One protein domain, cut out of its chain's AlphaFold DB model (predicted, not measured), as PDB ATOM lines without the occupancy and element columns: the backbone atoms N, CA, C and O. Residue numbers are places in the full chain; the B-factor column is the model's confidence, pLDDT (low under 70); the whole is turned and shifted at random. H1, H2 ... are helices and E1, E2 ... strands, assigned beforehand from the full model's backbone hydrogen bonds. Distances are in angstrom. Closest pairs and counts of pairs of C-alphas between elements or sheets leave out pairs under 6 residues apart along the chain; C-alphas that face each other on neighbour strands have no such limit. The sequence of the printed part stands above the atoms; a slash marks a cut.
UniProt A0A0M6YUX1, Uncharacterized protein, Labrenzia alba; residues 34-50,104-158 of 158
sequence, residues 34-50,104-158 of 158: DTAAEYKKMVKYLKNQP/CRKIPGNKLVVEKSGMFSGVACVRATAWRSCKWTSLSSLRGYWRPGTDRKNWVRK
ATOM      1  N   ASP A  34     -38.350 -20.573  40.479       89.31
ATOM      2  CA  ASP A  34     -39.129 -20.411  39.251       89.31
ATOM      3  C   ASP A  34     -39.954 -19.121  39.243       89.31
ATOM      4  O   ASP A  34     -40.087 -18.476  38.203       89.31
ATOM      5  N   THR A  35     -40.419 -18.679  40.414       88.69
ATOM      6  CA  THR A  35     -41.192 -17.441  40.569       88.69
ATOM      7  C   THR A  35     -40.634 -16.532  41.665       88.69
ATOM      8  O   THR A  35     -40.048 -16.980  42.654       88.69
ATOM      9  N   ALA A  36     -40.869 -15.222  41.527       86.69
ATOM     10  CA  ALA A  36     -40.508 -14.236  42.548       86.69
ATOM     11  C   ALA A  36     -41.233 -14.485  43.881       86.69
ATOM     12  O   ALA A  36     -40.655 -14.297  44.953       86.69
ATOM     13  N   ALA A  37     -42.499 -14.910  43.822       87.50
ATOM     14  CA  ALA A  37     -43.301 -15.214  45.001       87.50
ATOM     15  C   ALA A  37     -42.719 -16.394  45.789       87.50
ATOM     16  O   ALA A  37     -42.607 -16.329  47.012       87.50
ATOM     17  N   GLU A  38     -42.295 -17.447  45.094       86.06
ATOM     18  CA  GLU A  38     -41.675 -18.609  45.719       86.06
ATOM     19  C   GLU A  38     -40.316 -18.278  46.334       86.06
ATOM     20  O   GLU A  38     -40.067 -18.643  47.482       86.06
ATOM     21  N   TYR A  39     -39.490 -17.482  45.645       86.25
ATOM     22  CA  TYR A  39     -38.246 -16.968  46.222       86.25
ATOM     23  C   TYR A  39     -38.499 -16.186  47.520       86.25
ATOM     24  O   TYR A  39     -37.835 -16.412  48.531       86.25
ATOM     25  N   LYS A  40     -39.508 -15.305  47.539       84.44
ATOM     26  CA  LYS A  40     -39.888 -14.557  48.749       84.44
ATOM     27  C   LYS A  40     -40.376 -15.477  49.872       84.44
ATOM     28  O   LYS A  40     -39.991 -15.266  51.023       84.44
ATOM     29  N   LYS A  41     -41.182 -16.501  49.561       86.12
ATOM     30  CA  LYS A  41     -41.625 -17.517  50.536       86.12
ATOM     31  C   LYS A  41     -40.437 -18.278  51.122       86.12
ATOM     32  O   LYS A  41     -40.365 -18.420  52.339       86.12
ATOM     33  N   MET A  42     -39.493 -18.690  50.278       85.00
ATOM     34  CA  MET A  42     -38.257 -19.358  50.684       85.00
ATOM     35  C   MET A  42     -37.462 -18.470  51.650       85.00
ATOM     36  O   MET A  42     -37.198 -18.869  52.782       85.00
ATOM     37  N   VAL A  43     -37.167 -17.224  51.265       81.00
ATOM     38  CA  VAL A  43     -36.433 -16.276  52.123       81.00
ATOM     39  C   VAL A  43     -37.154 -16.031  53.450       81.00
ATOM     40  O   VAL A  43     -36.508 -16.018  54.496       81.00
ATOM     41  N   LYS A  44     -38.481 -15.854  53.435       83.50
ATOM     42  CA  LYS A  44     -39.277 -15.679  54.658       83.50
ATOM     43  C   LYS A  44     -39.196 -16.912  55.558       83.50
ATOM     44  O   LYS A  44     -38.981 -16.763  56.755       83.50
ATOM     45  N   TYR A  45     -39.318 -18.109  54.986       81.56
ATOM     46  CA  TYR A  45     -39.189 -19.365  55.722       81.56
ATOM     47  C   TYR A  45     -37.839 -19.457  56.431       81.56
ATOM     48  O   TYR A  45     -37.803 -19.750  57.619       81.56
ATOM     49  N   LEU A  46     -36.751 -19.151  55.722       76.44
ATOM     50  CA  LEU A  46     -35.384 -19.240  56.236       76.44
ATOM     51  C   LEU A  46     -35.080 -18.194  57.306       76.44
ATOM     52  O   LEU A  46     -34.413 -18.508  58.282       76.44
ATOM     53  N   LYS A  47     -35.596 -16.968  57.157       76.38
ATOM     54  CA  LYS A  47     -35.488 -15.926  58.192       76.38
ATOM     55  C   LYS A  47     -36.241 -16.284  59.470       76.38
ATOM     56  O   LYS A  47     -35.821 -15.883  60.546       76.38
ATOM     57  N   ASN A  48     -37.350 -17.001  59.330       77.44
ATOM     58  CA  ASN A  48     -38.194 -17.403  60.446       77.44
ATOM     59  C   ASN A  48     -37.767 -18.742  61.059       77.44
ATOM     60  O   ASN A  48     -38.388 -19.170  62.029       77.44
ATOM     61  N   GLN A  49     -36.747 -19.414  60.509       72.75
ATOM     62  CA  GLN A  49     -36.209 -20.599  61.159       72.75
ATOM     63  C   GLN A  49     -35.447 -20.187  62.420       72.75
ATOM     64  O   GLN A  49     -34.557 -19.337  62.333       72.75
ATOM     65  N   PRO A  50     -35.771 -20.775  63.584       70.44
ATOM     66  CA  PRO A  50     -34.977 -20.564  64.780       70.44
ATOM     67  C   PRO A  50     -33.563 -21.098  64.533       70.44
ATOM     68  O   PRO A  50     -33.407 -22.254  64.138       70.44
ATOM     69  N   CYS A 104     -36.427 -23.949  44.195       84.19
ATOM     70  CA  CYS A 104     -35.235 -23.131  44.205       84.19
ATOM     71  C   CYS A 104     -33.993 -23.994  44.018       84.19
ATOM     72  O   CYS A 104     -33.780 -24.990  44.708       84.19
ATOM     73  N   ARG A 105     -33.131 -23.577  43.097       85.69
ATOM     74  CA  ARG A 105     -31.903 -24.287  42.745       85.69
ATOM     75  C   ARG A 105     -30.721 -23.341  42.681       85.69
ATOM     76  O   ARG A 105     -30.874 -22.145  42.429       85.69
ATOM     77  N   LYS A 106     -29.526 -23.879  42.925       86.62
ATOM     78  CA  LYS A 106     -28.286 -23.102  42.854       86.62
ATOM     79  C   LYS A 106     -28.083 -22.578  41.431       86.62
ATOM     80  O   LYS A 106     -28.283 -23.328  40.480       86.62
ATOM     81  N   ILE A 107     -27.674 -21.319  41.293       87.25
ATOM     82  CA  ILE A 107     -27.306 -20.713  40.010       87.25
ATOM     83  C   ILE A 107     -26.006 -21.383  39.527       87.25
ATOM     84  O   ILE A 107     -24.974 -21.244  40.199       87.25
ATOM     85  N   PRO A 108     -26.038 -22.139  38.414       84.56
ATOM     86  CA  PRO A 108     -24.867 -22.835  37.910       84.56
ATOM     87  C   PRO A 108     -23.920 -21.877  37.182       84.56
ATOM     88  O   PRO A 108     -24.332 -20.848  36.646       84.56
ATOM     89  N   GLY A 109     -22.646 -22.263  37.122       83.69
ATOM     90  CA  GLY A 109     -21.631 -21.589  36.317       83.69
ATOM     91  C   GLY A 109     -21.184 -20.218  36.836       83.69
ATOM     92  O   GLY A 109     -21.466 -19.803  37.968       83.69
ATOM     93  N   ASN A 110     -20.439 -19.531  35.965       86.62
ATOM     94  CA  ASN A 110     -19.784 -18.252  36.252       86.62
ATOM     95  C   ASN A 110     -20.374 -17.082  35.465       86.62
ATOM     96  O   ASN A 110     -20.032 -15.942  35.750       86.62
ATOM     97  N   LYS A 111     -21.251 -17.354  34.497       88.31
ATOM     98  CA  LYS A 111     -21.893 -16.347  33.654       88.31
ATOM     99  C   LYS A 111     -23.406 -16.470  33.776       88.31
ATOM    100  O   LYS A 111     -23.940 -17.580  33.799       88.31
ATOM    101  N   LEU A 112     -24.086 -15.336  33.855       91.12
ATOM    102  CA  LEU A 112     -25.541 -15.264  33.817       91.12
ATOM    103  C   LEU A 112     -25.994 -13.990  33.116       91.12
ATOM    104  O   LEU A 112     -25.266 -13.002  33.074       91.12
ATOM    105  N   VAL A 113     -27.218 -14.015  32.608       91.75
ATOM    106  CA  VAL A 113     -27.889 -12.854  32.031       91.75
ATOM    107  C   VAL A 113     -28.916 -12.340  33.030       91.75
ATOM    108  O   VAL A 113     -29.732 -13.112  33.532       91.75
ATOM    109  N   VAL A 114     -28.893 -11.045  33.324       89.38
ATOM    110  CA  VAL A 114     -29.935 -10.373  34.107       89.38
ATOM    111  C   VAL A 114     -30.981  -9.838  33.136       89.38
ATOM    112  O   VAL A 114     -30.746  -8.856  32.435       89.38
ATOM    113  N   GLU A 115     -32.134 -10.503  33.075       86.56
ATOM    114  CA  GLU A 115     -33.197 -10.165  32.120       86.56
ATOM    115  C   GLU A 115     -34.141  -9.090  32.653       86.56
ATOM    116  O   GLU A 115     -34.566  -8.208  31.912       86.56
ATOM    117  N   LYS A 116     -34.464  -9.148  33.951       81.88
ATOM    118  CA  LYS A 116     -35.311  -8.155  34.624       81.88
ATOM    119  C   LYS A 116     -34.718  -7.807  35.980       81.88
ATOM    120  O   LYS A 116     -34.638  -8.664  36.858       81.88
ATOM    121  N   SER A 117     -34.351  -6.545  36.179       70.50
ATOM    122  CA  SER A 117     -34.009  -6.006  37.497       70.50
ATOM    123  C   SER A 117     -35.203  -5.238  38.047       70.50
ATOM    124  O   SER A 117     -35.444  -4.094  37.664       70.50
ATOM    125  N   GLY A 118     -35.965  -5.854  38.950       61.09
ATOM    126  CA  GLY A 118     -37.039  -5.161  39.650       61.09
ATOM    127  C   GLY A 118     -36.444  -4.258  40.726       61.09
ATOM    128  O   GLY A 118     -36.401  -4.656  41.888       61.09
ATOM    129  N   MET A 119     -35.962  -3.075  40.336       54.44
ATOM    130  CA  MET A 119     -35.202  -2.142  41.181       54.44
ATOM    131  C   MET A 119     -35.912  -1.810  42.510       54.44
ATOM    132  O   MET A 119     -35.256  -1.721  43.540       54.44
ATOM    133  N   PHE A 120     -37.250  -1.770  42.508       59.38
ATOM    134  CA  PHE A 120     -38.093  -1.549  43.695       59.38
ATOM    135  C   PHE A 120     -38.492  -2.829  44.451       59.38
ATOM    136  O   PHE A 120     -38.935  -2.780  45.592       59.38
ATOM    137  N   SER A 121     -38.341  -4.002  43.834       68.56
ATOM    138  CA  SER A 121     -38.826  -5.283  44.373       68.56
ATOM    139  C   SER A 121     -37.769  -6.084  45.146       68.56
ATOM    140  O   SER A 121     -38.099  -7.103  45.756       68.56
ATOM    141  N   GLY A 122     -36.499  -5.661  45.081       80.94
ATOM    142  CA  GLY A 122     -35.361  -6.343  45.709       80.94
ATOM    143  C   GLY A 122     -34.987  -7.693  45.079       80.94
ATOM    144  O   GLY A 122     -34.049  -8.342  45.542       80.94
ATOM    145  N   VAL A 123     -35.687  -8.117  44.023       86.50
ATOM    146  CA  VAL A 123     -35.450  -9.370  43.296       86.50
ATOM    147  C   VAL A 123     -35.125  -9.111  41.825       86.50
ATOM    148  O   VAL A 123     -35.508  -8.092  41.246       86.50
ATOM    149  N   ALA A 124     -34.408 -10.047  41.213       89.31
ATOM    150  CA  ALA A 124     -34.025 -10.015  39.809       89.31
ATOM    151  C   ALA A 124     -34.332 -11.355  39.134       89.31
ATOM    152  O   ALA A 124     -34.154 -12.407  39.754       89.31
ATOM    153  N   CYS A 125     -34.756 -11.309  37.868       90.50
ATOM    154  CA  CYS A 125     -34.817 -12.491  37.018       90.50
ATOM    155  C   CYS A 125     -33.475 -12.677  36.317       90.50
ATOM    156  O   CYS A 125     -33.029 -11.810  35.559       90.50
ATOM    157  N   VAL A 126     -32.843 -13.812  36.586       91.25
ATOM    158  CA  VAL A 126     -31.538 -14.186  36.056       91.25
ATOM    159  C   VAL A 126     -31.635 -15.489  35.283       91.25
ATOM    160  O   VAL A 126     -32.304 -16.431  35.708       91.25
ATOM    161  N   ARG A 127     -30.948 -15.564  34.149       92.50
ATOM    162  CA  ARG A 127     -30.820 -16.781  33.352       92.50
ATOM    163  C   ARG A 127     -29.358 -17.188  33.299       92.50
ATOM    164  O   ARG A 127     -28.537 -16.525  32.671       92.50
ATOM    165  N   ALA A 128     -29.025 -18.273  33.988       90.50
ATOM    166  CA  ALA A 128     -27.747 -18.943  33.786       90.50
ATOM    167  C   ALA A 128     -27.733 -19.617  32.406       90.50
ATOM    168  O   ALA A 128     -28.787 -20.006  31.906       90.50
ATOM    169  N   THR A 129     -26.552 -19.815  31.821       86.06
ATOM    170  CA  THR A 129     -26.400 -20.421  30.483       86.06
ATOM    171  C   THR A 129     -27.101 -21.780  30.360       86.06
ATOM    172  O   THR A 129     -27.700 -22.077  29.336       86.06
ATOM    173  N   ALA A 130     -27.085 -22.581  31.429       85.00
ATOM    174  CA  ALA A 130     -27.713 -23.903  31.467       85.00
ATOM    175  C   ALA A 130     -29.244 -23.876  31.677       85.00
ATOM    176  O   ALA A 130     -29.868 -24.928  31.811       85.00
ATOM    177  N   TRP A 131     -29.873 -22.702  31.784       88.94
ATOM    178  CA  TRP A 131     -31.306 -22.582  32.048       88.94
ATOM    179  C   TRP A 131     -32.077 -22.123  30.816       88.94
ATOM    180  O   TRP A 131     -31.740 -21.124  30.189       88.94
ATOM    181  N   ARG A 132     -33.185 -22.820  30.534       86.94
ATOM    182  CA  ARG A 132     -34.120 -22.457  29.458       86.94
ATOM    183  C   ARG A 132     -34.899 -21.173  29.751       86.94
ATOM    184  O   ARG A 132     -35.206 -20.428  28.835       86.94
ATOM    185  N   SER A 133     -35.208 -20.912  31.020       88.62
ATOM    186  CA  SER A 133     -35.984 -19.747  31.453       88.62
ATOM    187  C   SER A 133     -35.233 -18.954  32.515       88.62
ATOM    188  O   SER A 133     -34.396 -19.506  33.241       88.62
ATOM    189  N   CYS A 134     -35.575 -17.675  32.658       90.31
ATOM    190  CA  CYS A 134     -35.102 -16.897  33.791       90.31
ATOM    191  C   CYS A 134     -35.705 -17.427  35.102       90.31
ATOM    192  O   CYS A 134     -36.782 -18.032  35.124       90.31
ATOM    193  N   LYS A 135     -34.956 -17.250  36.188       91.62
ATOM    194  CA  LYS A 135     -35.301 -17.644  37.553       91.62
ATOM    195  C   LYS A 135     -35.065 -16.462  38.481       91.62
ATOM    196  O   LYS A 135     -34.209 -15.620  38.226       91.62
ATOM    197  N   TRP A 136     -35.813 -16.395  39.567       90.94
ATOM    198  CA  TRP A 136     -35.852 -15.245  40.458       90.94
ATOM    199  C   TRP A 136     -34.936 -15.420  41.660       90.94
ATOM    200  O   TRP A 136     -34.992 -16.438  42.348       90.94
ATOM    201  N   THR A 137     -34.117 -14.409  41.930       89.12
ATOM    202  CA  THR A 137     -33.212 -14.358  43.086       89.12
ATOM    203  C   THR A 137     -33.151 -12.953  43.687       89.12
ATOM    204  O   THR A 137     -33.685 -12.004  43.112       89.12
ATOM    205  N   SER A 138     -32.507 -12.795  44.844       86.69
ATOM    206  CA  SER A 138     -32.284 -11.491  45.471       86.69
ATOM    207  C   SER A 138     -31.235 -10.702  44.700       86.69
ATOM    208  O   SER A 138     -30.144 -11.203  44.424       86.69
ATOM    209  N   LEU A 139     -31.527  -9.430  44.428       84.94
ATOM    210  CA  LEU A 139     -30.568  -8.525  43.803       84.94
ATOM    211  C   LEU A 139     -29.355  -8.267  44.712       84.94
ATOM    212  O   LEU A 139     -28.236  -8.136  44.216       84.94
ATOM    213  N   SER A 140     -29.552  -8.215  46.035       81.56
ATOM    214  CA  SER A 140     -28.447  -8.017  46.982       81.56
ATOM    215  C   SER A 140     -27.526  -9.234  47.031       81.56
ATOM    216  O   SER A 140     -26.309  -9.080  46.958       81.56
ATOM    217  N   SER A 141     -28.097 -10.443  47.057       79.19
ATOM    218  CA  SER A 141     -27.332 -11.691  46.986       79.19
ATOM    219  C   SER A 141     -26.605 -11.808  45.647       79.19
ATOM    220  O   SER A 141     -25.428 -12.149  45.622       79.19
ATOM    221  N   LEU A 142     -27.259 -11.440  44.541       84.12
ATOM    222  CA  LEU A 142     -26.648 -11.434  43.214       84.12
ATOM    223  C   LEU A 142     -25.421 -10.509  43.157       84.12
ATOM    224  O   LEU A 142     -24.359 -10.933  42.713       84.12
ATOM    225  N   ARG A 143     -25.528  -9.273  43.663       85.38
ATOM    226  CA  ARG A 143     -24.415  -8.301  43.708       85.38
ATOM    227  C   ARG A 143     -23.275  -8.705  44.645       85.38
ATOM    228  O   ARG A 143     -22.146  -8.251  44.452       85.38
ATOM    229  N   GLY A 144     -23.546  -9.539  45.648       84.31
ATOM    230  CA  GLY A 144     -22.508 -10.104  46.513       84.31
ATOM    231  C   GLY A 144     -21.552 -11.038  45.767       84.31
ATOM    232  O   GLY A 144     -20.404 -11.181  46.165       84.31
ATOM    233  N   TYR A 145     -22.005 -11.620  44.655       84.88
ATOM    234  CA  TYR A 145     -21.373 -12.788  44.047       84.88
ATOM    235  C   TYR A 145     -21.083 -12.664  42.556       84.88
ATOM    236  O   TYR A 145     -20.192 -13.332  42.037       84.88
ATOM    237  N   TRP A 146     -21.817 -11.801  41.868       89.00
ATOM    238  CA  TRP A 146     -21.603 -11.473  40.472       89.00
ATOM    239  C   TRP A 146     -21.455  -9.965  40.309       89.00
ATOM    240  O   TRP A 146     -21.946  -9.167  41.113       89.00
ATOM    241  N   ARG A 147     -20.761  -9.576  39.245       88.69
ATOM    242  CA  ARG A 147     -20.626  -8.194  38.789       88.69
ATOM    243  C   ARG A 147     -21.042  -8.084  37.323       88.69
ATOM    244  O   ARG A 147     -20.904  -9.071  36.600       88.69
ATOM    245  N   PRO A 148     -21.522  -6.912  36.875       87.62
ATOM    246  CA  PRO A 148     -21.685  -6.645  35.452       87.62
ATOM    247  C   PRO A 148     -20.361  -6.898  34.720       87.62
ATOM    248  O   PRO A 148     -19.302  -6.502  35.210       87.62
ATOM    249  N   GLY A 149     -20.420  -7.608  33.596       83.94
ATOM    250  CA  GLY A 149     -19.317  -7.728  32.648       83.94
ATOM    251  C   GLY A 149     -19.287  -6.528  31.702       83.94
ATOM    252  O   GLY A 149     -19.831  -5.470  32.017       83.94
ATOM    253  N   THR A 150     -18.679  -6.711  30.529       79.69
ATOM    254  CA  THR A 150     -18.607  -5.676  29.484       79.69
ATOM    255  C   THR A 150     -20.001  -5.203  29.061       79.69
ATOM    256  O   THR A 150     -20.245  -4.002  28.977       79.69
ATOM    257  N   ASP A 151     -20.954  -6.131  28.923       81.38
ATOM    258  CA  ASP A 151     -22.370  -5.797  28.754       81.38
ATOM    259  C   ASP A 151     -23.081  -5.735  30.104       81.38
ATOM    260  O   ASP A 151     -23.068  -6.696  30.874       81.38
ATOM    261  N   ARG A 152     -23.841  -4.662  30.353       76.00
ATOM    262  CA  ARG A 152     -24.583  -4.470  31.618       76.00
ATOM    263  C   ARG A 152     -25.587  -5.590  31.942       76.00
ATOM    264  O   ARG A 152     -25.954  -5.765  33.106       76.00
ATOM    265  N   LYS A 153     -26.037  -6.338  30.927       84.06
ATOM    266  CA  LYS A 153     -26.952  -7.485  31.065       84.06
ATOM    267  C   LYS A 153     -26.224  -8.792  31.378       84.06
ATOM    268  O   LYS A 153     -26.806  -9.656  32.027       84.06
ATOM    269  N   ASN A 154     -24.966  -8.931  30.966       89.44
ATOM    270  CA  ASN A 154     -24.164 -10.129  31.178       89.44
ATOM    271  C   ASN A 154     -23.349  -9.960  32.453       89.44
ATOM    272  O   ASN A 154     -22.551  -9.039  32.574       89.44
ATOM    273  N   TRP A 155     -23.565 -10.823  33.433       90.75
ATOM    274  CA  TRP A 155     -22.873 -10.757  34.710       90.75
ATOM    275  C   TRP A 155     -21.936 -11.945  34.857       90.75
ATOM    276  O   TRP A 155     -22.271 -13.080  34.507       90.75
ATOM    277  N   VAL A 156     -20.759 -11.670  35.408       89.62
ATOM    278  CA  VAL A 156     -19.702 -12.648  35.661       89.62
ATOM    279  C   VAL A 156     -19.486 -12.805  37.158       89.62
ATOM    280  O   VAL A 156     -19.651 -11.848  37.921       89.62
ATOM    281  N   ARG A 157     -19.172 -14.024  37.595       87.25
ATOM    282  CA  ARG A 157     -18.865 -14.321  38.996       87.25
ATOM    283  C   ARG A 157     -17.641 -13.499  39.415       87.25
ATOM    284  O   ARG A 157     -16.710 -13.348  38.624       87.25
ATOM    285  N   LYS A 158     -17.718 -12.905  40.605       83.19
ATOM    286  CA  LYS A 158     -16.612 -12.169  41.225       83.19
ATOM    287  C   LYS A 158     -15.521 -13.117  41.695       83.19
ATOM    288  O   LYS A 158     -15.877 -14.250  42.094       83.19
TER     289      LYS A 158
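What this domain is: This is residues 34 to 50 and 104 to 158 of the 158 residues of an uncharacterized protein of Labrenzia alba (UniProt A0A0M6YUX1). A strongly twisted antiparallel sheet of five strands is curled like part of a barrel, and the short helix H2 bridges the opening between its edge strands E3 and E4. A longer helix, H1, packs on the E3 side with its first residues and points away from the curl; residues 44 to 50 stick out as an arm that adds to the length. The printed part has 72 residues with two named helices and five named strands, along the chain H1 E1 E2 E3 H2 E4 E5, with the sheet order E3 E2 E1 E5 E4. The class is mixed, helices and strands. The whole is compact, with a radius of gyration of the C-alphas of 12.2 A, and elongated, spanning 40 by 23 by 20 A.

Where its parts are: In the sheet, E1 is residues 111 to 118, 19.8 A from first to last C-alpha, and bends by 61 degrees at residue 115. E2 is residues 123 to 128, 15.5 A long; E3 is residues 135 to 138, E4 is residues 146 to 148, and E5 is residues 154 to 157. H1, residues 36 to 47, is 16.5 A long and begins with C-alpha 36 at (-40.508, -14.236, 42.548). H2 is residues 139 to 145. E5 ends with C-alpha 157 at (-18.865, -14.321, 38.996).

How they stand to each other: E1, E2 and E3 form a meander, each strand the antiparallel neighbour of the one before. The hairpin E1 and E2 has N 113 and O 127 at 2.8 A, and the hairpin E2 and E3 has N 124 and O 137 at 2.8 A. E1 and E5 are antiparallel at 119 degrees, with N 155 and O 112 at 2.8 A. The hairpin E4 and E5 has N 147 and O 156 at 2.9 A. The helices make three layers, with H1 on one face of the sheet and H2 on the other. H1 is over E3 at a height over the sheet of 7.2 A, slantwise to the strands, at 43 degrees to E3 on the local plane; their closest C-alphas, of Ala 36 and Trp 136, are 5.2 A apart. The closest C-alphas of H2 and E2, of Leu 139 and Val 123, are 5.0 A apart; those of H2 and E5, of Tyr 145 and Arg 157, are 5.8 A apart. H1 and H2 are apart. Every O i to N i+4 pair of H1 is within hydrogen-bond range, and 2 of 3 in H2.

The domain as a whole: The two farthest C-alphas, of Pro 50 and Thr 150, are 41.7 A apart. Residues 51 to 103 are not printed; C-alphas 50 and 104 are 20.7 A apart across this cut. Of the links printed whole, E2 to E3 is short and the others are tight. The mean pLDDT of the printed part is 83.9, and residues 118 to 121 are under 70.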